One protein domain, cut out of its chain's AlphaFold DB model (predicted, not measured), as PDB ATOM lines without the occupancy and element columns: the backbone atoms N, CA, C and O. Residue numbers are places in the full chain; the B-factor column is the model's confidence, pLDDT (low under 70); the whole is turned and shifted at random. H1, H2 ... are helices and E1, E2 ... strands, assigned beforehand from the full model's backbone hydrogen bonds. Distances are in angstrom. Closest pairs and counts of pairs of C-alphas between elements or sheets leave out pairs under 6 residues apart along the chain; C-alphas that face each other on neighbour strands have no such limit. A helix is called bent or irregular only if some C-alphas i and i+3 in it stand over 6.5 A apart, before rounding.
ATOM      1  N   THR A   4     -42.691  41.161 -20.725       80.50
ATOM      2  CA  THR A   4     -42.993  42.594 -20.728       80.50
ATOM      3  C   THR A   4     -42.215  43.328 -19.636       80.50
ATOM      4  O   THR A   4     -41.610  44.362 -19.907       80.50
ATOM      5  N   GLU A   5     -42.146  42.773 -18.427       77.19
ATOM      6  CA  GLU A   5     -41.346  43.294 -17.315       77.19
ATOM      7  C   GLU A   5     -39.855  43.345 -17.655       77.19
ATOM      8  O   GLU A   5     -39.189  44.316 -17.310       77.19
ATOM      9  N   TRP A   6     -39.327  42.352 -18.375       86.38
ATOM     10  CA  TRP A   6     -37.931  42.352 -18.818       86.38
ATOM     11  C   TRP A   6     -37.610  43.503 -19.787       86.38
ATOM     12  O   TRP A   6     -36.572  44.155 -19.648       86.38
ATOM     13  N   TRP A   7     -38.507  43.794 -20.738       87.50
ATOM     14  CA  TRP A   7     -38.363  44.939 -21.646       87.50
ATOM     15  C   TRP A   7     -38.536  46.280 -20.935       87.50
ATOM     16  O   TRP A   7     -37.780  47.216 -21.196       87.50
ATOM     17  N   LEU A   8     -39.497  46.378 -20.016       80.38
ATOM     18  CA  LEU A   8     -39.683  47.580 -19.204       80.38
ATOM     19  C   LEU A   8     -38.468  47.837 -18.310       80.38
ATOM     20  O   LEU A   8     -38.017  48.971 -18.225       80.38
ATOM     21  N   ALA A   9     -37.861  46.795 -17.742       76.06
ATOM     22  CA  ALA A   9     -36.651  46.934 -16.941       76.06
ATOM     23  C   ALA A   9     -35.460  47.480 -17.753       76.06
ATOM     24  O   ALA A   9     -34.604  48.162 -17.198       76.06
ATOM     25  N   PHE A  10     -35.404  47.221 -19.064       88.62
ATOM     26  CA  PHE A  10     -34.416  47.846 -19.949       88.62
ATOM     27  C   PHE A  10     -34.738  49.309 -20.251       88.62
ATOM     28  O   PHE A  10     -33.834  50.139 -20.269       88.62
ATOM     29  N   ALA A  11     -36.018  49.638 -20.446       80.19
ATOM     30  CA  ALA A  11     -36.461  51.023 -20.589       80.19
ATOM     31  C   ALA A  11     -36.033  51.870 -19.388       80.19
ATOM     32  O   ALA A  11     -35.506  52.964 -19.569       80.19
ATOM     33  N   ASP A  12     -36.195  51.309 -18.192       75.81
ATOM     34  CA  ASP A  12     -35.864  51.953 -16.924       75.81
ATOM     35  C   ASP A  12     -34.377  52.247 -16.819       75.81
ATOM     36  O   ASP A  12     -33.989  53.365 -16.504       75.81
ATOM     37  N   ASP A  13     -33.541  51.262 -17.139       81.44
ATOM     38  CA  ASP A  13     -32.097  51.446 -17.070       81.44
ATOM     39  C   ASP A  13     -31.599  52.468 -18.105       81.44
ATOM     40  O   ASP A  13     -30.654  53.211 -17.837       81.44
ATOM     41  N   LEU A  14     -32.250  52.557 -19.272       85.06
ATOM     42  CA  LEU A  14     -31.968  53.614 -20.244       85.06
ATOM     43  C   LEU A  14     -32.447  54.987 -19.762       85.06
ATOM     44  O   LEU A  14     -31.752  55.972 -19.987       85.06
ATOM     45  N   ASP A  15     -33.613  55.086 -19.120       80.00
ATOM     46  CA  ASP A  15     -34.097  56.341 -18.525       80.00
ATOM     47  C   ASP A  15     -33.152  56.835 -17.418       80.00
ATOM     48  O   ASP A  15     -32.809  58.016 -17.385       80.00
ATOM     49  N   SER A  16     -32.673  55.932 -16.558       74.31
ATOM     50  CA  SER A  16     -31.671  56.233 -15.532       74.31
ATOM     51  C   SER A  16     -30.351  56.705 -16.139       74.31
ATOM     52  O   SER A  16     -29.781  57.708 -15.704       74.31
ATOM     53  N   LEU A  17     -29.872  56.022 -17.184       82.81
ATOM     54  CA  LEU A  17     -28.645  56.416 -17.867       82.81
ATOM     55  C   LEU A  17     -28.788  57.785 -18.555       82.81
ATOM     56  O   LEU A  17     -27.845  58.572 -18.526       82.81
ATOM     57  N   ALA A  18     -29.961  58.102 -19.116       81.62
ATOM     58  CA  ALA A  18     -30.227  59.378 -19.786       81.62
ATOM     59  C   ALA A  18     -29.993  60.601 -18.890       81.62
ATOM     60  O   ALA A  18     -29.639  61.661 -19.396       81.62
ATOM     61  N   ALA A  19     -30.184  60.461 -17.577       72.75
ATOM     62  CA  ALA A  19     -29.943  61.534 -16.617       72.75
ATOM     63  C   ALA A  19     -28.446  61.785 -16.349       72.75
ATOM     64  O   ALA A  19     -28.089  62.844 -15.841       72.75
ATOM     65  N   LYS A  20     -27.576  60.816 -16.673       73.44
ATOM     66  CA  LYS A  20     -26.132  60.852 -16.390       73.44
ATOM     67  C   LYS A  20     -25.269  61.174 -17.616       73.44
ATOM     68  O   LYS A  20     -24.086  61.456 -17.445       73.44
ATOM     69  N   ILE A  21     -25.824  61.110 -18.830       78.00
ATOM     70  CA  ILE A  21     -25.067  61.268 -20.081       78.00
ATOM     71  C   ILE A  21     -25.639  62.373 -20.966       78.00
ATOM     72  O   ILE A  21     -26.838  62.638 -20.968       78.00
ATOM     73  N   ASN A  22     -24.780  62.975 -21.786       68.12
ATOM     74  CA  ASN A  22     -25.159  64.116 -22.620       68.12
ATOM     75  C   ASN A  22     -25.799  63.719 -23.962       68.12
ATOM     76  O   ASN A  22     -26.517  64.528 -24.550       68.12
ATOM     77  N   ASN A  23     -25.558  62.502 -24.469       74.25
ATOM     78  CA  ASN A  23     -26.013  62.088 -25.799       74.25
ATOM     79  C   ASN A  23     -26.928  60.851 -25.771       74.25
ATOM     80  O   ASN A  23     -26.481  59.710 -25.854       74.25
ATOM     81  N   THR A  24     -28.237  61.095 -25.719       75.62
ATOM     82  CA  THR A  24     -29.291  60.061 -25.700       75.62
ATOM     83  C   THR A  24     -30.001  59.886 -27.048       75.62
ATOM     84  O   THR A  24     -31.026  59.212 -27.130       75.62
ATOM     85  N   GLN A  25     -29.477  60.484 -28.125       77.06
ATOM     86  CA  GLN A  25     -30.082  60.443 -29.467       77.06
ATOM     87  C   GLN A  25     -29.272  59.622 -30.481       77.06
ATOM     88  O   GLN A  25     -29.438  59.775 -31.689       77.06
ATOM     89  N   THR A  26     -28.393  58.738 -30.011       83.31
ATOM     90  CA  THR A  26     -27.619  57.852 -30.887       83.31
ATOM     91  C   THR A  26     -28.510  56.799 -31.553       83.31
ATOM     92  O   THR A  26     -29.561  56.421 -31.025       83.31
ATOM     93  N   ASP A  27     -28.071  56.269 -32.698       87.12
ATOM     94  CA  ASP A  27     -28.778  55.186 -33.395       87.12
ATOM     95  C   ASP A  27     -29.007  53.969 -32.489       87.12
ATOM     96  O   ASP A  27     -30.096  53.388 -32.505       87.12
ATOM     97  N   SER A  28     -28.035  53.639 -31.632       88.56
ATOM     98  CA  SER A  28     -28.153  52.559 -30.652       88.56
ATOM     99  C   SER A  28     -29.286  52.809 -29.658       88.56
ATOM    100  O   SER A  28     -30.055  51.897 -29.349       88.56
ATOM    101  N   TRP A  29     -29.444  54.055 -29.207       88.50
ATOM    102  CA  TRP A  29     -30.509  54.450 -28.292       88.50
ATOM    103  C   TRP A  29     -31.887  54.361 -28.948       88.50
ATOM    104  O   TRP A  29     -32.819  53.785 -28.385       88.50
ATOM    105  N   ILE A  30     -32.006  54.879 -30.173       88.44
ATOM    106  CA  ILE A  30     -33.236  54.814 -30.972       88.44
ATOM    107  C   ILE A  30     -33.600  53.351 -31.263       88.44
ATOM    108  O   ILE A  30     -34.766  52.962 -31.141       88.44
ATOM    109  N   GLY A  31     -32.606  52.530 -31.615       88.44
ATOM    110  CA  GLY A  31     -32.745  51.091 -31.819       88.44
ATOM    111  C   GLY A  31     -33.302  50.399 -30.581       88.44
ATOM    112  O   GLY A  31     -34.352  49.764 -30.658       88.44
ATOM    113  N   ALA A  32     -32.672  50.601 -29.423       91.19
ATOM    114  CA  ALA A  32     -33.120  50.017 -28.163       91.19
ATOM    115  C   ALA A  32     -34.523  50.476 -27.744       91.19
ATOM    116  O   ALA A  32     -35.349  49.642 -27.374       91.19
ATOM    117  N   ARG A  33     -34.850  51.770 -27.860       89.38
ATOM    118  CA  ARG A  33     -36.202  52.280 -27.556       89.38
ATOM    119  C   ARG A  33     -37.268  51.669 -28.459       89.38
ATOM    120  O   ARG A  33     -38.354  51.343 -27.985       89.38
ATOM    121  N   THR A  34     -36.944  51.458 -29.732       87.56
ATOM    122  CA  THR A  34     -37.839  50.775 -30.674       87.56
ATOM    123  C   THR A  34     -38.001  49.296 -30.307       87.56
ATOM    124  O   THR A  34     -39.118  48.786 -30.310       87.56
ATOM    125  N   MET A  35     -36.915  48.610 -29.930       91.06
ATOM    126  CA  MET A  35     -36.970  47.218 -29.459       91.06
ATOM    127  C   MET A  35     -37.847  47.072 -28.215       91.06
ATOM    128  O   MET A  35     -38.679  46.173 -28.173       91.06
ATOM    129  N   ILE A  36     -37.716  47.980 -27.244       86.50
ATOM    130  CA  ILE A  36     -38.561  48.023 -26.044       86.50
ATOM    131  C   ILE A  36     -40.030  48.208 -26.430       86.50
ATOM    132  O   ILE A  36     -40.873  47.421 -26.003       86.50
ATOM    133  N   ALA A  37     -40.342  49.223 -27.245       79.88
ATOM    134  CA  ALA A  37     -41.715  49.564 -27.617       79.88
ATOM    135  C   ALA A  37     -42.444  48.406 -28.315       79.88
ATOM    136  O   ALA A  37     -43.628  48.187 -28.069       79.88
ATOM    137  N   GLU A  38     -41.739  47.646 -29.153       83.31
ATOM    138  CA  GLU A  38     -42.288  46.459 -29.814       83.31
ATOM    139  C   GLU A  38     -42.269  45.226 -28.887       83.31
ATOM    140  O   GLU A  38     -43.188  44.409 -28.914       83.31
ATOM    141  N   GLY A  39     -41.258  45.102 -28.023       80.00
ATOM    142  CA  GLY A  39     -41.073  43.994 -27.086       80.00
ATOM    143  C   GLY A  39     -42.160  43.882 -26.022       80.00
ATOM    144  O   GLY A  39     -42.676  42.787 -25.787       80.00
ATOM    145  N   VAL A  40     -42.579  45.008 -25.436       79.81
ATOM    146  CA  VAL A  40     -43.653  45.048 -24.422       79.81
ATOM    147  C   VAL A  40     -45.023  44.623 -24.968       79.81
ATOM    148  O   VAL A  40     -45.926  44.304 -24.197       79.81
ATOM    149  N   GLN A  41     -45.194  44.603 -26.295       77.19
ATOM    150  CA  GLN A  41     -46.453  44.245 -26.953       77.19
ATOM    151  C   GLN A  41     -46.602  42.739 -27.206       77.19
ATOM    152  O   GLN A  41     -47.713  42.294 -27.503       77.19
ATOM    153  N   ILE A  42     -45.524  41.952 -27.092       72.00
ATOM    154  CA  ILE A  42     -45.514  40.528 -27.468       72.00
ATOM    155  C   ILE A  42     -46.503  39.715 -26.630       72.00
ATOM    156  O   ILE A  42     -47.285  38.943 -27.186       72.00
ATOM    157  N   GLU A  43     -46.493  39.879 -25.303       69.62
ATOM    158  CA  GLU A  43     -47.364  39.095 -24.413       69.62
ATOM    159  C   GLU A  43     -48.839  39.494 -24.551       69.62
ATOM    160  O   GLU A  43     -49.713  38.628 -24.517       69.62
ATOM    161  N   ALA A  44     -49.114  40.781 -24.786       67.25
ATOM    162  CA  ALA A  44     -50.467  41.297 -24.994       67.25
ATOM    163  C   ALA A  44     -51.061  40.890 -26.357       67.25
ATOM    164  O   ALA A  44     -52.276  40.753 -26.488       67.25
ATOM    165  N   ASN A  45     -50.214  40.658 -27.367       67.62
ATOM    166  CA  ASN A  45     -50.616  40.381 -28.747       67.62
ATOM    167  C   ASN A  45     -50.015  39.066 -29.263       67.62
ATOM    168  O   ASN A  45     -49.447  39.014 -30.353       67.62
ATOM    169  N   PHE A  46     -50.157  37.987 -28.488       63.56
ATOM    170  CA  PHE A  46     -49.510  36.695 -28.749       63.56
ATOM    171  C   PHE A  46     -49.666  36.173 -30.193       63.56
ATOM    172  O   PHE A  46     -48.691  35.715 -30.790       63.56
ATOM    173  N   LEU A  47     -50.859  36.295 -30.792       63.50
ATOM    174  CA  LEU A  47     -51.129  35.855 -32.175       63.50
ATOM    175  C   LEU A  47     -50.313  36.624 -33.233       63.50
ATOM    176  O   LEU A  47     -50.088  36.117 -34.328       63.50
ATOM    177  N   TRP A  48     -49.833  37.819 -32.888       67.38
ATOM    178  CA  TRP A  48     -49.011  38.690 -33.728       67.38
ATOM    179  C   TRP A  48     -47.534  38.714 -33.292       67.38
ATOM    180  O   TRP A  48     -46.736  39.450 -33.871       67.38
ATOM    181  N   GLY A  49     -47.132  37.891 -32.312       62.28
ATOM    182  CA  GLY A  49     -45.788  37.896 -31.714       62.28
ATOM    183  C   GLY A  49     -44.633  37.785 -32.722       62.28
ATOM    184  O   GLY A  49     -43.596  38.424 -32.553       62.28
ATOM    185  N   MET A  50     -44.829  37.058 -33.828       69.12
ATOM    186  CA  MET A  50     -43.842  36.932 -34.913       69.12
ATOM    187  C   MET A  50     -43.566  38.251 -35.654       69.12
ATOM    188  O   MET A  50     -42.440  38.498 -36.096       69.12
ATOM    189  N   GLN A  51     -44.575  39.115 -35.794       75.00
ATOM    190  CA  GLN A  51     -44.394  40.435 -36.403       75.00
ATOM    191  C   GLN A  51     -43.565  41.338 -35.487       75.00
ATOM    192  O   GLN A  51     -42.615  41.967 -35.951       75.00
ATOM    193  N   TYR A  52     -43.859  41.335 -34.184       76.81
ATOM    194  CA  TYR A  52     -43.081  42.071 -33.186       76.81
ATOM    195  C   TYR A  52     -41.625  41.594 -33.131       76.81
ATOM    196  O   TYR A  52     -40.720  42.420 -33.179       76.81
ATOM    197  N   ALA A  53     -41.373  40.281 -33.158       78.06
ATOM    198  CA  ALA A  53     -40.011  39.738 -33.216       78.06
ATOM    199  C   ALA A  53     -39.232  40.228 -34.453       78.06
ATOM    200  O   ALA A  53     -38.055  40.576 -34.366       78.06
ATOM    201  N   THR A  54     -39.896  40.325 -35.609       81.25
ATOM    202  CA  THR A  54     -39.283  40.819 -36.852       81.25
ATOM    203  C   THR A  54     -38.952  42.312 -36.769       81.25
ATOM    204  O   THR A  54     -37.880  42.745 -37.205       81.25
ATOM    205  N   LYS A  55     -39.842  43.115 -36.179       86.25
ATOM    206  CA  LYS A  55     -39.589  44.539 -35.927       86.25
ATOM    207  C   LYS A  55     -38.465  44.757 -34.916       86.25
ATOM    208  O   LYS A  55     -37.618  45.614 -35.153       86.25
ATOM    209  N   ILE A  56     -38.397  43.946 -33.859       88.50
ATOM    210  CA  ILE A  56     -37.293  43.962 -32.888       88.50
ATOM    211  C   ILE A  56     -35.974  43.649 -33.592       88.50
ATOM    212  O   ILE A  56     -35.023  44.408 -33.451       88.50
ATOM    213  N   ASN A  57     -35.926  42.609 -34.430       87.31
ATOM    214  CA  ASN A  57     -34.729  42.277 -35.209       87.31
ATOM    215  C   ASN A  57     -34.326  43.398 -36.180       87.31
ATOM    216  O   ASN A  57     -33.141  43.640 -36.393       87.31
ATOM    217  N   THR A  58     -35.301  44.098 -36.761       89.50
ATOM    218  CA  THR A  58     -35.051  45.248 -37.643       89.50
ATOM    219  C   THR A  58     -34.486  46.431 -36.858       89.50
ATOM    220  O   THR A  58     -33.511  47.043 -37.292       89.50
ATOM    221  N   ALA A  59     -35.049  46.722 -35.685       91.19
ATOM    222  CA  ALA A  59     -34.570  47.766 -34.788       91.19
ATOM    223  C   ALA A  59     -33.178  47.449 -34.222       91.19
ATOM    224  O   ALA A  59     -32.336  48.343 -34.148       91.19
ATOM    225  N   ALA A  60     -32.901  46.178 -33.918       91.81
ATOM    226  CA  ALA A  60     -31.616  45.720 -33.401       91.81
ATOM    227  C   ALA A  60     -30.453  46.053 -34.345       91.81
ATOM    228  O   ALA A  60     -29.349  46.308 -33.878       91.81
ATOM    229  N   ARG A  61     -30.693  46.152 -35.661       93.44
ATOM    230  CA  ARG A  61     -29.668  46.565 -36.639       93.44
ATOM    231  C   ARG A  61     -29.071  47.943 -36.359       93.44
ATOM    232  O   ARG A  61     -27.948  48.199 -36.772       93.44
ATOM    233  N   LYS A  62     -29.811  48.812 -35.666       92.50
ATOM    234  CA  LYS A  62     -29.343  50.143 -35.261       92.50
ATOM    235  C   LYS A  62     -28.483  50.127 -33.997       92.50
ATOM    236  O   LYS A  62     -27.899  51.149 -33.671       92.50
ATOM    237  N   LEU A  63     -28.402  49.002 -33.278       92.25
ATOM    238  CA  LEU A  63     -27.593  48.909 -32.059       92.25
ATOM    239  C   LEU A  63     -26.106  49.106 -32.344       92.25
ATOM    240  O   LEU A  63     -25.446  49.811 -31.588       92.25
ATOM    241  N   GLY A  64     -25.595  48.501 -33.416       93.00
ATOM    242  CA  GLY A  64     -24.181  48.557 -33.774       93.00
ATOM    243  C   GLY A  64     -23.758  47.393 -34.663       93.00
ATOM    244  O   GLY A  64     -24.563  46.825 -35.419       93.00
ATOM    245  N   SER A  65     -22.479  47.032 -34.572       93.69
ATOM    246  CA  SER A  65     -21.860  46.063 -35.472       93.69
ATOM    247  C   SER A  65     -22.435  44.649 -35.330       93.69
ATOM    248  O   SER A  65     -22.624  44.154 -34.204       93.69
ATOM    249  N   PRO A  66     -22.658  43.954 -36.462       94.44
ATOM    250  CA  PRO A  66     -23.158  42.593 -36.456       94.44
ATOM    251  C   PRO A  66     -22.132  41.612 -35.874       94.44
ATOM    252  O   PRO A  66     -20.922  41.800 -35.995       94.44
ATOM    253  N   PHE A  67     -22.621  40.530 -35.282       94.50
ATOM    254  CA  PHE A  67     -21.837  39.362 -34.908       94.50
ATOM    255  C   PHE A  67     -22.622  38.092 -35.230       94.50
ATOM    256  O   PHE A  67     -23.858  38.081 -35.251       94.50
ATOM    257  N   ASN A  68     -21.897  37.013 -35.504       93.19
ATOM    258  CA  ASN A  68     -22.513  35.734 -35.813       93.19
ATOM    259  C   ASN A  68     -22.751  34.968 -34.510       93.19
ATOM    260  O   ASN A  68     -21.796  34.609 -33.819       93.19
ATOM    261  N   ASN A  69     -24.015  34.743 -34.155       90.75
ATOM    262  CA  ASN A  69     -24.357  34.039 -32.929       90.75
ATOM    263  C   ASN A  69     -24.185  32.531 -33.136       90.75
ATOM    264  O   ASN A  69     -24.956  31.907 -33.863       90.75
ATOM    265  N   SER A  70     -23.180  31.937 -32.498       88.62
ATOM    266  CA  SER A  70     -22.862  30.515 -32.672       88.62
ATOM    267  C   SER A  70     -23.923  29.578 -32.091       88.62
ATOM    268  O   SER A  70     -24.035  28.443 -32.547       88.62
ATOM    269  N   ALA A  71     -24.721  30.040 -31.122       87.44
ATOM    270  CA  ALA A  71     -25.754  29.234 -30.479       87.44
ATOM    271  C   ALA A  71     -27.074  29.217 -31.265       87.44
ATOM    272  O   ALA A  71     -27.744  28.188 -31.304       87.44
ATOM    273  N   SER A  72     -27.456  30.333 -31.896       82.75
ATOM    274  CA  SER A  72     -28.680  30.416 -32.713       82.75
ATOM    275  C   SER A  72     -28.438  30.280 -34.220       82.75
ATOM    276  O   SER A  72     -29.393  30.103 -34.973       82.75
ATOM    277  N   GLY A  73     -27.186  30.387 -34.677       82.94
ATOM    278  CA  GLY A  73     -26.822  30.415 -36.098       82.94
ATOM    279  C   GLY A  73     -27.288  31.678 -36.832       82.94
ATOM    280  O   GLY A  73     -27.271  31.714 -38.061       82.94
ATOM    281  N   GLN A  74     -27.742  32.700 -36.100       86.38
ATOM    282  CA  GLN A  74     -28.298  33.929 -36.663       86.38
ATOM    283  C   GLN A  74     -27.317  35.096 -36.548       86.38
ATOM    284  O   GLN A  74     -26.595  35.239 -35.559       86.38
ATOM    285  N   LEU A  75     -27.350  35.981 -37.547       89.00
ATOM    286  CA  LEU A  75     -26.665  37.264 -37.478       89.00
ATOM    287  C   LEU A  75     -27.425  38.181 -36.515       89.00
ATOM    288  O   LEU A  75     -28.586  38.517 -36.751       89.00
ATOM    289  N   MET A  76     -26.764  38.592 -35.439       91.94
ATOM    290  CA  MET A  76     -27.307  39.516 -34.447       91.94
ATOM    291  C   MET A  76     -26.496  40.807 -34.442       91.94
ATOM    292  O   MET A  76     -25.347  40.827 -34.864       91.94
ATOM    293  N   HIS A  77     -27.085  41.891 -33.953       93.69
ATOM    294  CA  HIS A  77     -26.417  43.184 -33.832       93.69
ATOM    295  C   HIS A  77     -26.268  43.538 -32.358       93.69
ATOM    296  O   HIS A  77     -27.218  43.401 -31.588       93.69
ATOM    297  N   LEU A  78     -25.067  43.969 -31.977       95.25
ATOM    298  CA  LEU A  78     -24.755  44.397 -30.621       95.25
ATOM    299  C   LEU A  78     -24.202  45.818 -30.634       95.25
ATOM    300  O   LEU A  78     -23.588  46.207 -31.631       95.25
ATOM    301  N   PRO A  79     -24.367  46.556 -29.527       95.44
ATOM    302  CA  PRO A  79     -23.750  47.860 -29.355       95.44
ATOM    303  C   PRO A  79     -22.247  47.842 -29.636       95.44
ATOM    304  O   PRO A  79     -21.526  46.908 -29.258       95.44
ATOM    305  N   ASP A  80     -21.782  48.886 -30.311       93.25
ATOM    306  CA  ASP A  80     -20.357  49.178 -30.416       93.25
ATOM    307  C   ASP A  80     -19.875  49.850 -29.128       93.25
ATOM    308  O   ASP A  80     -20.640  50.550 -28.467       93.25
ATOM    309  N   VAL A  81     -18.613  49.627 -28.762       93.81
ATOM    310  CA  VAL A  81     -18.017  50.144 -27.520       93.81
ATOM    311  C   VAL A  81     -16.754  50.907 -27.888       93.81
ATOM    312  O   VAL A  81     -15.655  50.374 -27.800       93.81
ATOM    313  N   ASN A  82     -16.928  52.134 -28.381       90.62
ATOM    314  CA  ASN A  82     -15.850  52.938 -28.978       90.62
ATOM    315  C   ASN A  82     -15.699  54.322 -28.319       90.62
ATOM    316  O   ASN A  82     -14.679  54.986 -28.472       90.62
ATOM    317  N   THR A  83     -16.707  54.763 -27.569       90.75
ATOM    318  CA  THR A  83     -16.769  56.050 -26.863       90.75
ATOM    319  C   THR A  83     -17.213  55.859 -25.407       90.75
ATOM    320  O   THR A  83     -17.844  54.840 -25.104       90.75
ATOM    321  N   PRO A  84     -16.956  56.836 -24.515       89.94
ATOM    322  CA  PRO A  84     -17.409  56.767 -23.126       89.94
ATOM    323  C   PRO A  84     -18.917  56.510 -22.988       89.94
ATOM    324  O   PRO A  84     -19.321  55.596 -22.277       89.94
ATOM    325  N   ASP A  85     -19.750  57.226 -23.747       89.44
ATOM    326  CA  ASP A  85     -21.211  57.055 -23.725       89.44
ATOM    327  C   ASP A  85     -21.633  55.663 -24.218       89.44
ATOM    328  O   ASP A  85     -22.529  55.035 -23.651       89.44
ATOM    329  N   SER A  86     -20.954  55.145 -25.248       91.81
ATOM    330  CA  SER A  86     -21.235  53.806 -25.775       91.81
ATOM    331  C   SER A  86     -20.840  52.691 -24.801       91.81
ATOM    332  O   SER A  86     -21.528  51.674 -24.751       91.81
ATOM    333  N   LEU A  87     -19.808  52.896 -23.966       92.12
ATOM    334  CA  LEU A  87     -19.474  51.987 -22.864       92.12
ATOM    335  C   LEU A  87     -20.609  51.924 -21.844       92.12
ATOM    336  O   LEU A  87     -21.022  50.831 -21.462       92.12
ATOM    337  N   LEU A  88     -21.137  53.076 -21.427       90.88
ATOM    338  CA  LEU A  88     -22.228  53.122 -20.453       90.88
ATOM    339  C   LEU A  88     -23.490  52.442 -20.997       90.88
ATOM    340  O   LEU A  88     -24.094  51.615 -20.315       90.88
ATOM    341  N   PHE A  89     -23.848  52.717 -22.252       93.00
ATOM    342  CA  PHE A  89     -24.964  52.046 -22.917       93.00
ATOM    343  C   PHE A  89     -24.742  50.529 -23.032       93.00
ATOM    344  O   PHE A  89     -25.650  49.745 -22.755       93.00
ATOM    345  N   ALA A  90     -23.532  50.101 -23.398       94.12
ATOM    346  CA  ALA A  90     -23.173  48.693 -23.508       94.12
ATOM    347  C   ALA A  90     -23.245  47.952 -22.168       94.12
ATOM    348  O   ALA A  90     -23.711  46.814 -22.138       94.12
ATOM    349  N   LEU A  91     -22.849  48.587 -21.060       91.50
ATOM    350  CA  LEU A  91     -22.985  48.025 -19.711       91.50
ATOM    351  C   LEU A  91     -24.455  47.791 -19.341       91.50
ATOM    352  O   LEU A  91     -24.806  46.719 -18.845       91.50
ATOM    353  N   ILE A  92     -25.327  48.754 -19.654       91.88
ATOM    354  CA  ILE A  92     -26.775  48.622 -19.447       91.88
ATOM    355  C   ILE A  92     -27.361  47.516 -20.335       91.88
ATOM    356  O   ILE A  92     -28.136  46.677 -19.866       91.88
ATOM    357  N   TYR A  93     -26.957  47.462 -21.605       94.75
ATOM    358  CA  TYR A  93     -27.401  46.424 -22.533       94.75
ATOM    359  C   TYR A  93     -26.929  45.026 -22.109       94.75
ATOM    360  O   TYR A  93     -27.706  44.074 -22.141       94.75
ATOM    361  N   TYR A  94     -25.689  44.891 -21.634       94.12
ATOM    362  CA  TYR A  94     -25.161  43.645 -21.080       94.12
ATOM    363  C   TYR A  94     -25.992  43.162 -19.880       94.12
ATOM    364  O   TYR A  94     -26.429  42.013 -19.856       94.12
ATOM    365  N   ALA A  95     -26.306  44.052 -18.931       86.94
ATOM    366  CA  ALA A  95     -27.161  43.722 -17.790       86.94
ATOM    367  C   ALA A  95     -28.593  43.328 -18.207       86.94
ATOM    368  O   ALA A  95     -29.233  42.481 -17.578       86.94
ATOM    369  N   HIS A  96     -29.127  43.921 -19.277       93.00
ATOM    370  CA  HIS A  96     -30.398  43.500 -19.867       93.00
ATOM    371  C   HIS A  96     -30.345  42.067 -20.417       93.00
ATOM    372  O   HIS A  96     -31.237  41.276 -20.098       93.00
ATOM    373  N   LEU A  97     -29.293  41.707 -21.159       93.50
ATOM    374  CA  LEU A  97     -29.112  40.348 -21.680       93.50
ATOM    375  C   LEU A  97     -28.989  39.315 -20.550       93.50
ATOM    376  O   LEU A  97     -29.677  38.299 -20.579       93.50
ATOM    377  N   GLU A  98     -28.192  39.602 -19.519       89.12
ATOM    378  CA  GLU A  98     -28.005  38.704 -18.366       89.12
ATOM    379  C   GLU A  98     -29.320  38.464 -17.597       89.12
ATOM    380  O   GLU A  98     -29.615  37.344 -17.173       89.12
ATOM    381  N   ARG A  99     -30.186  39.484 -17.484       88.12
ATOM    382  CA  ARG A  99     -31.509  39.350 -16.837       88.12
ATOM    383  C   ARG A  99     -32.483  38.444 -17.587       88.12
ATOM    384  O   ARG A  99     -33.484  38.036 -17.000       88.12
ATOM    385  N   TYR A 100     -32.223  38.102 -18.849       86.44
ATOM    386  CA  TYR A 100     -33.121  37.256 -19.641       86.44
ATOM    387  C   TYR A 100     -33.333  35.868 -19.013       86.44
ATOM    388  O   TYR A 100     -34.424  35.299 -19.092       86.44
ATOM    389  N   ALA A 101     -32.319  35.337 -18.318       81.94
ATOM    390  CA  ALA A 101     -32.416  34.066 -17.598       81.94
ATOM    391  C   ALA A 101     -33.484  34.080 -16.483       81.94
ATOM    392  O   ALA A 101     -34.052  33.033 -16.162       81.94
ATOM    393  N   SER A 102     -33.800  35.260 -15.939       81.44
ATOM    394  CA  SER A 102     -34.766  35.457 -14.853       81.44
ATOM    395  C   SER A 102     -36.228  35.469 -15.320       81.44
ATOM    396  O   SER A 102     -37.131  35.542 -14.481       81.44
ATOM    397  N   ILE A 103     -36.495  35.397 -16.633       79.12
ATOM    398  CA  ILE A 103     -37.864  35.297 -17.153       79.12
ATOM    399  C   ILE A 103     -38.398  33.884 -16.893       79.12
ATOM    400  O   ILE A 103     -37.903  32.898 -17.449       79.12
ATOM    401  N   ASN A 104     -39.407  33.794 -16.029       78.44
ATOM    402  CA  ASN A 104     -39.967  32.535 -15.527       78.44
ATOM    403  C   ASN A 104     -41.499  32.545 -15.376       78.44
ATOM    404  O   ASN A 104     -42.073  31.557 -14.923       78.44
ATOM    405  N   GLN A 105     -42.158  33.645 -15.739       73.31
ATOM    406  CA  GLN A 105     -43.605  33.843 -15.635       73.31
ATOM    407  C   GLN A 105     -44.139  34.357 -16.971       73.31
ATOM    408  O   GLN A 105     -43.455  35.123 -17.636       73.31
ATOM    409  N   GLY A 106     -45.347  33.961 -17.369       73.31
ATOM    410  CA  GLY A 106     -45.966  34.427 -18.613       73.31
ATOM    411  C   GLY A 106     -46.749  33.331 -19.328       73.31
ATOM    412  O   GLY A 106     -46.953  32.237 -18.799       73.31
ATOM    413  N   ASN A 107     -47.198  33.624 -20.548       72.88
ATOM    414  CA  ASN A 107     -47.917  32.655 -21.372       72.88
ATOM    415  C   ASN A 107     -47.022  31.422 -21.655       72.88
ATOM    416  O   ASN A 107     -45.896  31.606 -22.118       72.88
ATOM    417  N   PRO A 108     -47.492  30.173 -21.447       72.56
ATOM    418  CA  PRO A 108     -46.674  28.968 -21.631       72.56
ATOM    419  C   PRO A 108     -46.019  28.847 -23.014       72.56
ATOM    420  O   PRO A 108     -44.879  28.396 -23.122       72.56
ATOM    421  N   LEU A 109     -46.707  29.285 -24.074       71.44
ATOM    422  CA  LEU A 109     -46.162  29.266 -25.430       71.44
ATOM    423  C   LEU A 109     -45.043  30.299 -25.591       71.44
ATOM    424  O   LEU A 109     -44.008  29.978 -26.170       71.44
ATOM    425  N   VAL A 110     -45.199  31.496 -25.020       74.06
ATOM    426  CA  VAL A 110     -44.131  32.511 -24.977       74.06
ATOM    427  C   VAL A 110     -42.938  31.976 -24.193       74.06
ATOM    428  O   VAL A 110     -41.826  31.976 -24.709       74.06
ATOM    429  N   ILE A 111     -43.164  31.422 -23.001       77.38
ATOM    430  CA  ILE A 111     -42.107  30.852 -22.157       77.38
ATOM    431  C   ILE A 111     -41.342  29.744 -22.882       77.38
ATOM    432  O   ILE A 111     -40.114  29.733 -22.836       77.38
ATOM    433  N   SER A 112     -42.031  28.859 -23.607       75.50
ATOM    434  CA  SER A 112     -41.366  27.812 -24.390       75.50
ATOM    435  C   SER A 112     -40.419  28.384 -25.458       75.50
ATOM    436  O   SER A 112     -39.301  27.897 -25.615       75.50
ATOM    437  N   GLN A 113     -40.817  29.467 -26.136       79.19
ATOM    438  CA  GLN A 113     -39.985  30.146 -27.134       79.19
ATOM    439  C   GLN A 113     -38.814  30.896 -26.490       79.19
ATOM    440  O   GLN A 113     -37.702  30.866 -27.011       79.19
ATOM    441  N   LEU A 114     -39.031  31.516 -25.328       83.00
ATOM    442  CA  LEU A 114     -37.968  32.191 -24.583       83.00
ATOM    443  C   LEU A 114     -36.909  31.204 -24.095       83.00
ATOM    444  O   LEU A 114     -35.720  31.469 -24.240       83.00
ATOM    445  N   ILE A 115     -37.321  30.043 -23.573       80.75
ATOM    446  CA  ILE A 115     -36.399  28.974 -23.156       80.75
ATOM    447  C   ILE A 115     -35.521  28.538 -24.334       80.75
ATOM    448  O   ILE A 115     -34.304  28.443 -24.171       80.75
ATOM    449  N   ASN A 116     -36.107  28.360 -25.521       82.31
ATOM    450  CA  ASN A 116     -35.361  28.020 -26.735       82.31
ATOM    451  C   ASN A 116     -34.407  29.141 -27.186       82.31
ATOM    452  O   ASN A 116     -33.360  28.860 -27.764       82.31
ATOM    453  N   GLY A 117     -34.740  30.405 -26.910       81.75
ATOM    454  CA  GLY A 117     -33.908  31.570 -27.226       81.75
ATOM    455  C   GLY A 117     -32.744  31.816 -26.257       81.75
ATOM    456  O   GLY A 117     -31.787  32.503 -26.626       81.75
ATOM    457  N   ARG A 118     -32.776  31.245 -25.042       85.88
ATOM    458  CA  ARG A 118     -31.763  31.481 -23.990       85.88
ATOM    459  C   ARG A 118     -30.317  31.251 -24.441       85.88
ATOM    460  O   ARG A 118     -29.499  32.122 -24.154       85.88
ATOM    461  N   PRO A 119     -29.965  30.161 -25.153       88.00
ATOM    462  CA  PRO A 119     -28.587  29.952 -25.605       88.00
ATOM    463  C   PRO A 119     -28.088  31.082 -26.514       88.00
ATOM    464  O   PRO A 119     -26.955  31.539 -26.371       88.00
ATOM    465  N   GLY A 120     -28.953  31.578 -27.406       90.12
ATOM    466  CA  GLY A 120     -28.649  32.714 -28.274       90.12
ATOM    467  C   GLY A 120     -28.398  33.991 -27.473       90.12
ATOM    468  O   GLY A 120     -27.380  34.652 -27.672       90.12
ATOM    469  N   ILE A 121     -29.272  34.311 -26.518       91.56
ATOM    470  CA  ILE A 121     -29.108  35.498 -25.666       91.56
ATOM    471  C   ILE A 121     -27.853  35.401 -24.788       91.56
ATOM    472  O   ILE A 121     -27.118  36.380 -24.681       91.56
ATOM    473  N   GLN A 122     -27.530  34.222 -24.246       91.38
ATOM    474  CA  GLN A 122     -26.303  34.031 -23.469       91.38
ATOM    475  C   GLN A 122     -25.047  34.228 -24.327       91.38
ATOM    476  O   GLN A 122     -24.097  34.879 -23.897       91.38
ATOM    477  N   CYS A 123     -25.042  33.714 -25.561       92.94
ATOM    478  CA  CYS A 123     -23.943  33.956 -26.496       92.94
ATOM    479  C   CYS A 123     -23.778  35.456 -26.799       92.94
ATOM    480  O   CYS A 123     -22.654  35.948 -26.879       92.94
ATOM    481  N   ALA A 124     -24.889  36.186 -26.932       93.69
ATOM    482  CA  ALA A 124     -24.877  37.632 -27.118       93.69
ATOM    483  C   ALA A 124     -24.321  38.372 -25.889       93.69
ATOM    484  O   ALA A 124     -23.541  39.308 -26.048       93.69
ATOM    485  N   ALA A 125     -24.668  37.933 -24.675       94.56
ATOM    486  CA  ALA A 125     -24.141  38.499 -23.434       94.56
ATOM    487  C   ALA A 125     -22.619  38.315 -23.336       94.56
ATOM    488  O   ALA A 125     -21.897  39.271 -23.063       94.56
ATOM    489  N   VAL A 126     -22.118  37.115 -23.648       94.88
ATOM    490  CA  VAL A 126     -20.674  36.817 -23.665       94.88
ATOM    491  C   VAL A 126     -19.926  37.698 -24.669       94.88
ATOM    492  O   VAL A 126     -18.889  38.266 -24.333       94.88
ATOM    493  N   GLU A 127     -20.454  37.859 -25.884       96.81
ATOM    494  CA  GLU A 127     -19.839  38.735 -26.888       96.81
ATOM    495  C   GLU A 127     -19.883  40.213 -26.466       96.81
ATOM    496  O   GLU A 127     -18.896  40.933 -26.628       96.81
ATOM    497  N   MET A 128     -20.987  40.672 -25.870       96.75
ATOM    498  CA  MET A 128     -21.093  42.035 -25.345       96.75
ATOM    499  C   MET A 128     -20.064  42.284 -24.233       96.75
ATOM    500  O   MET A 128     -19.368  43.300 -24.260       96.75
ATOM    501  N   LYS A 129     -19.899  41.327 -23.308       95.44
ATOM    502  CA  LYS A 129     -18.867  41.366 -22.263       95.44
ATOM    503  C   LYS A 129     -17.471  41.479 -22.867       95.44
ATOM    504  O   LYS A 129     -16.705  42.346 -22.466       95.44
ATOM    505  N   ARG A 130     -17.162  40.673 -23.888       96.44
ATOM    506  CA  ARG A 130     -15.874  40.724 -24.594       96.44
ATOM    507  C   ARG A 130     -15.587  42.118 -25.164       96.44
ATOM    508  O   ARG A 130     -14.464  42.600 -25.045       96.44
ATOM    509  N   ARG A 131     -16.579  42.776 -25.779       96.75
ATOM    510  CA  ARG A 131     -16.430  44.147 -26.309       96.75
ATOM    511  C   ARG A 131     -16.191  45.176 -25.194       96.75
ATOM    512  O   ARG A 131     -15.338  46.042 -25.357       96.75
ATOM    513  N   ILE A 132     -16.895  45.053 -24.064       95.50
ATOM    514  CA  ILE A 132     -16.695  45.894 -22.868       95.50
ATOM    515  C   ILE A 132     -15.279  45.713 -22.311       95.50
ATOM    516  O   ILE A 132     -14.559  46.691 -22.126       95.50
ATOM    517  N   ASP A 133     -14.851  44.466 -22.106       92.81
ATOM    518  CA  ASP A 133     -13.537  44.143 -21.549       92.81
ATOM    519  C   ASP A 133     -12.405  44.667 -22.450       92.81
ATOM    520  O   ASP A 133     -11.413  45.203 -21.953       92.81
ATOM    521  N   LEU A 134     -12.565  44.589 -23.779       93.50
ATOM    522  CA  LEU A 134     -11.613  45.166 -24.734       93.50
ATOM    523  C   LEU A 134     -11.499  46.687 -24.607       93.50
ATOM    524  O   LEU A 134     -10.383  47.213 -24.602       93.50
ATOM    525  N   TYR A 135     -12.625  47.387 -24.467       93.31
ATOM    526  CA  TYR A 135     -12.622  48.832 -24.253       93.31
ATOM    527  C   TYR A 135     -11.915  49.195 -22.942       93.31
ATOM    528  O   TYR A 135     -11.021  50.041 -22.929       93.31
ATOM    529  N   CYS A 136     -12.253  48.507 -21.848       89.06
ATOM    530  CA  CYS A 136     -11.683  48.751 -20.522       89.06
ATOM    531  C   CYS A 136     -10.182  48.429 -20.427       89.06
ATOM    532  O   CYS A 136      -9.483  49.033 -19.611       89.06
ATOM    533  N   CYS A 137      -9.665  47.506 -21.243       89.06
ATOM    534  CA  CYS A 137      -8.232  47.201 -21.298       89.06
ATOM    535  C   CYS A 137      -7.407  48.322 -21.962       89.06
ATOM    536  O   CYS A 137      -6.241  48.524 -21.607       89.06
ATOM    537  N   SER A 138      -7.992  49.084 -22.892       92.06
ATOM    538  CA  SER A 138      -7.294  50.165 -23.598       92.06
ATOM    539  C   SER A 138      -7.032  51.359 -22.677       92.06
ATOM    540  O   SER A 138      -7.929  51.864 -22.002       92.06
ATOM    541  N   GLN A 139      -5.780  51.818 -22.619       88.19
ATOM    542  CA  GLN A 139      -5.410  52.988 -21.818       88.19
ATOM    543  C   GLN A 139      -6.019  54.276 -22.392       88.19
ATOM    544  O   GLN A 139      -6.589  55.062 -21.644       88.19
ATOM    545  N   GLU A 140      -5.993  54.436 -23.717       92.00
ATOM    546  CA  GLU A 140      -6.585  55.578 -24.423       92.00
ATOM    547  C   GLU A 140      -8.084  55.724 -24.118       92.00
ATOM    548  O   GLU A 140      -8.563  56.809 -23.797       92.00
ATOM    549  N   HIS A 141      -8.824  54.613 -24.149       90.56
ATOM    550  CA  HIS A 141     -10.251  54.605 -23.836       90.56
ATOM    551  C   HIS A 141     -10.538  54.903 -22.362       90.56
ATOM    552  O   HIS A 141     -11.481  55.635 -22.056       90.56
ATOM    553  N   ARG A 142      -9.706  54.397 -21.443       87.50
ATOM    554  CA  ARG A 142      -9.799  54.733 -20.015       87.50
ATOM    555  C   ARG A 142      -9.582  56.220 -19.770       87.50
ATOM    556  O   ARG A 142     -10.337  56.822 -19.012       87.50
ATOM    557  N   ASP A 143      -8.587  56.815 -20.416       87.31
ATOM    558  CA  ASP A 143      -8.277  58.235 -20.256       87.31
ATOM    559  C   ASP A 143      -9.369  59.118 -20.883       87.31
ATOM    560  O   ASP A 143      -9.814  60.080 -20.253       87.31
ATOM    561  N   ALA A 144      -9.898  58.733 -22.050       88.19
ATOM    562  CA  ALA A 144     -11.056  59.388 -22.662       88.19
ATOM    563  C   ALA A 144     -12.303  59.335 -21.761       88.19
ATOM    564  O   ALA A 144     -13.028  60.322 -21.647       88.19
ATOM    565  N   PHE A 145     -12.540  58.206 -21.085       87.75
ATOM    566  CA  PHE A 145     -13.647  58.074 -20.141       87.75
ATOM    567  C   PHE A 145     -13.468  58.974 -18.915       87.75
ATOM    568  O   PHE A 145     -14.397  59.680 -18.541       87.75
ATOM    569  N   LYS A 146     -12.275  58.994 -18.310       85.81
ATOM    570  CA  LYS A 146     -11.981  59.854 -17.150       85.81
ATOM    571  C   LYS A 146     -12.098  61.339 -17.479       85.81
ATOM    572  O   LYS A 146     -12.503  62.115 -16.622       85.81
ATOM    573  N   LEU A 147     -11.757  61.725 -18.708       85.69
ATOM    574  CA  LEU A 147     -11.934  63.092 -19.184       85.69
ATOM    575  C   LEU A 147     -13.420  63.457 -19.321       85.69
ATOM    576  O   LEU A 147     -13.810  64.561 -18.956       85.69
ATOM    577  N   ALA A 148     -14.240  62.536 -19.833       84.38
ATOM    578  CA  ALA A 148     -15.678  62.745 -19.995       84.38
ATOM    579  C   ALA A 148     -16.449  62.692 -18.660       84.38
ATOM    580  O   ALA A 148     -17.407  63.440 -18.481       84.38
ATOM    581  N   TYR A 149     -16.018  61.838 -17.728       83.56
ATOM    582  CA  TYR A 149     -16.692  61.549 -16.458       83.56
ATOM    583  C   TYR A 149     -15.692  61.535 -15.284       83.56
ATOM    584  O   TYR A 149     -15.403  60.467 -14.729       83.56
ATOM    585  N   PRO A 150     -15.145  62.695 -14.872       77.06
ATOM    586  CA  PRO A 150     -14.086  62.764 -13.856       77.06
ATOM    587  C   PRO A 150     -14.515  62.217 -12.483       77.06
ATOM    588  O   PRO A 150     -13.724  61.557 -11.801       77.06
ATOM    589  N   ASP A 151     -15.789  62.390 -12.121       68.31
ATOM    590  CA  ASP A 151     -16.360  61.960 -10.835       68.31
ATOM    591  C   ASP A 151     -16.442  60.433 -10.666       68.31
ATOM    592  O   ASP A 151     -16.632  59.933  -9.559       68.31
ATOM    593  N   SER A 152     -16.243  59.665 -11.740       66.50
ATOM    594  CA  SER A 152     -16.272  58.197 -11.710       66.50
ATOM    595  C   SER A 152     -15.073  57.552 -10.998       66.50
ATOM    596  O   SER A 152     -15.098  56.359 -10.713       66.50
ATOM    597  N   THR A 153     -14.016  58.314 -10.686       59.25
ATOM    598  CA  THR A 153     -12.712  57.780 -10.237       59.25
ATOM    599  C   THR A 153     -12.465  57.821  -8.725       59.25
ATOM    600  O   THR A 153     -11.352  57.562  -8.268       59.25
ATOM    601  N   GLN A 154     -13.487  58.113  -7.921       56.78
ATOM    602  CA  GLN A 154     -13.328  58.404  -6.490       56.78
ATOM    603  C   GLN A 154     -13.062  57.178  -5.588       56.78
ATOM    604  O   GLN A 154     -12.936  57.344  -4.376       56.78
ATOM    605  N   GLN A 155     -12.947  55.959  -6.135       57.50
ATOM    606  CA  GLN A 155     -12.698  54.737  -5.354       57.50
ATOM    607  C   GLN A 155     -11.246  54.240  -5.471       57.50
ATOM    608  O   GLN A 155     -10.876  53.654  -6.496       57.50
ATOM    609  N   PRO A 156     -10.411  54.420  -4.425       56.31
ATOM    610  CA  PRO A 156      -9.035  53.933  -4.414       56.31
ATOM    611  C   PRO A 156      -8.997  52.398  -4.397       56.31
ATOM    612  O   PRO A 156      -9.655  51.772  -3.572       56.31
ATOM    613  N   GLY A 157      -8.196  51.790  -5.274       59.56
ATOM    614  CA  GLY A 157      -7.947  50.340  -5.287       59.56
ATOM    615  C   GLY A 157      -8.939  49.485  -6.088       59.56
ATOM    616  O   GLY A 157      -8.656  48.309  -6.297       59.56
ATOM    617  N   ALA A 158     -10.044  50.053  -6.579       72.62
ATOM    618  CA  ALA A 158     -10.968  49.372  -7.490       72.62
ATOM    619  C   ALA A 158     -10.443  49.370  -8.941       72.62
ATOM    620  O   ALA A 158      -9.755  50.301  -9.373       72.62
ATOM    621  N   THR A 159     -10.774  48.334  -9.712       82.81
ATOM    622  CA  THR A 159     -10.509  48.297 -11.158       82.81
ATOM    623  C   THR A 159     -11.334  49.361 -11.888       82.81
ATOM    624  O   THR A 159     -12.371  49.806 -11.405       82.81
ATOM    625  N   PHE A 160     -10.908  49.765 -13.089       82.38
ATOM    626  CA  PHE A 160     -11.642  50.764 -13.880       82.38
ATOM    627  C   PHE A 160     -13.105  50.360 -14.123       82.38
ATOM    628  O   PHE A 160     -14.003  51.176 -13.961       82.38
ATOM    629  N   LEU A 161     -13.358  49.092 -14.460       82.81
ATOM    630  CA  LEU A 161     -14.720  48.606 -14.679       82.81
ATOM    631  C   LEU A 161     -15.555  48.641 -13.390       82.81
ATOM    632  O   LEU A 161     -16.726  49.008 -13.440       82.81
ATOM    633  N   GLU A 162     -14.968  48.311 -12.238       77.06
ATOM    634  CA  GLU A 162     -15.644  48.420 -10.937       77.06
ATOM    635  C   GLU A 162     -15.975  49.873 -10.593       77.06
ATOM    636  O   GLU A 162     -17.099  50.149 -10.188       77.06
ATOM    637  N   GLN A 163     -15.053  50.809 -10.835       74.75
ATOM    638  CA  GLN A 163     -15.279  52.247 -10.646       74.75
ATOM    639  C   GLN A 163     -16.445  52.757 -11.504       74.75
ATOM    640  O   GLN A 163     -17.366  53.395 -10.997       74.75
ATOM    641  N   VAL A 164     -16.455  52.411 -12.797       79.50
ATOM    642  CA  VAL A 164     -17.529  52.777 -13.735       79.50
ATOM    643  C   VAL A 164     -18.859  52.149 -13.320       79.50
ATOM    644  O   VAL A 164     -19.886  52.823 -13.327       79.50
ATOM    645  N   THR A 165     -18.853  50.872 -12.927       76.44
ATOM    646  CA  THR A 165     -20.065  50.148 -12.509       76.44
ATOM    647  C   THR A 165     -20.623  50.708 -11.203       76.44
ATOM    648  O   THR A 165     -21.834  50.857 -11.070       76.44
ATOM    649  N   HIS A 166     -19.758  51.073 -10.258       71.12
ATOM    650  CA  HIS A 166     -20.157  51.711  -9.009       71.12
ATOM    651  C   HIS A 166     -20.714  53.119  -9.244       71.12
ATOM    652  O   HIS A 166     -21.713  53.494  -8.646       71.12
ATOM    653  N   TRP A 167     -20.100  53.901 -10.128       73.44
ATOM    654  CA  TRP A 167     -20.613  55.221 -10.503       73.44
ATOM    655  C   TRP A 167     -21.949  55.136 -11.266       73.44
ATOM    656  O   TRP A 167     -22.839  55.982 -11.116       73.44
ATOM    657  N   LEU A 168     -22.122  54.085 -12.073       69.31
ATOM    658  CA  LEU A 168     -23.393  53.763 -12.714       69.31
ATOM    659  C   LEU A 168     -24.459  53.341 -11.706       69.31
ATOM    660  O   LEU A 168     -25.616  53.722 -11.897       69.31
ATOM    661  N   ALA A 169     -24.085  52.620 -10.646       64.19
ATOM    662  CA  ALA A 169     -25.001  52.253  -9.580       64.19
ATOM    663  C   ALA A 169     -25.626  53.518  -8.974       64.19
ATOM    664  O   ALA A 169     -24.952  54.496  -8.647       64.19
TER     665      ALA A 169
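Overview. This is residues 4 to 169 of the 522 residues of an uncharacterized protein of Legionella drancourtii LLAP12 (UniProt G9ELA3). This is an elongated body of helices running lengthwise, with H4 in the middle, H1 and the long arm H5b packed on it, and H2 and H3 following side by side beyond H1. A small two-stranded hairpin, E1 and E2, sits between the last residues of H3 and H5b, and H6, H7 and H8 gather at one end. The printed part has 166 residues with eight named helices and two named strands, in the order H1 H2 H3 E1 E2 H4 H5 H6 H7 H8; the sheet E1 - E2 is antiparallel and the class is mostly helix. The whole is compact, with a radius of gyration of the C-alphas of 16.5 A and spans of 51 by 32 by 27 A.

Along the chain. E1 is residues 66 to 68 and E2 residues 75 to 77. H3, residues 46 to 60, is irregular: C-alphas 47 and 50 are 7.9 A apart. H2 is residues 27 to 39, and H1, residues 4 to 18, begins at C-alpha 4 (-42.993, 42.594, -20.728) and is 21.1 A long. H4, residues 84 to 102, is 28.7 A long. H5, residues 108 to 137, was assigned as one helix by its hydrogen bonds but is bent: C-alphas 116 and 119 are 7.1 A apart. Its arms are H5a, residues 108 to 116, and H5b, residues 119 to 137, 27.0 A long. H6 is residues 139 to 148, H7 residues 150 to 153, and H8, residues 160 to 168, ends at C-alpha 168 (-23.393, 53.763, -12.714).

Arrangement. The hairpin E1 and E2 has N 67 and O 76 within hydrogen-bond range at 2.8 A. Ala 60 of H3 and His 77 of E2 have the closest C-alphas of these two, 5.8 A apart. E1 and H5b are near each other. The hub H4 touches H5b, closest C-alphas Leu 97 and Ala 125 at 5.6 A, opposite ways at a shallow tilt of 29 degrees. H4 touches H1 at Phe 10 and His 96, 5.9 A, at a shallow tilt of 19 degrees. H1 and H2, a hairpin, touch at Trp 7 and Ile 36, 5.4 A. H2 and H3, also a hairpin, touch at Met 35 and Ile 56, 4.7 A. H6 touches H4 with Pro 84 alone, about perpendicular at 81 degrees. H7 touches H8 at Ser 152 and Trp 167, 5.4 A. H5a touches no helix. Every O i to N i+4 pair is within range in H1, H2, H5a, H5b, H6 and H8; in H3 9 of 11 are and in H4 12 of 15, and H7 is too short for one.

Size, cuts and confidence. The C-alphas of Leu 47 and Pro 156, the two farthest apart, are 53.6 A apart. The printed part has no cut and no long link. Mean pLDDT of the printed part is 83.4; it is under 70 at residues 22, 43 to 50, 151 to 157 and 168 to 169.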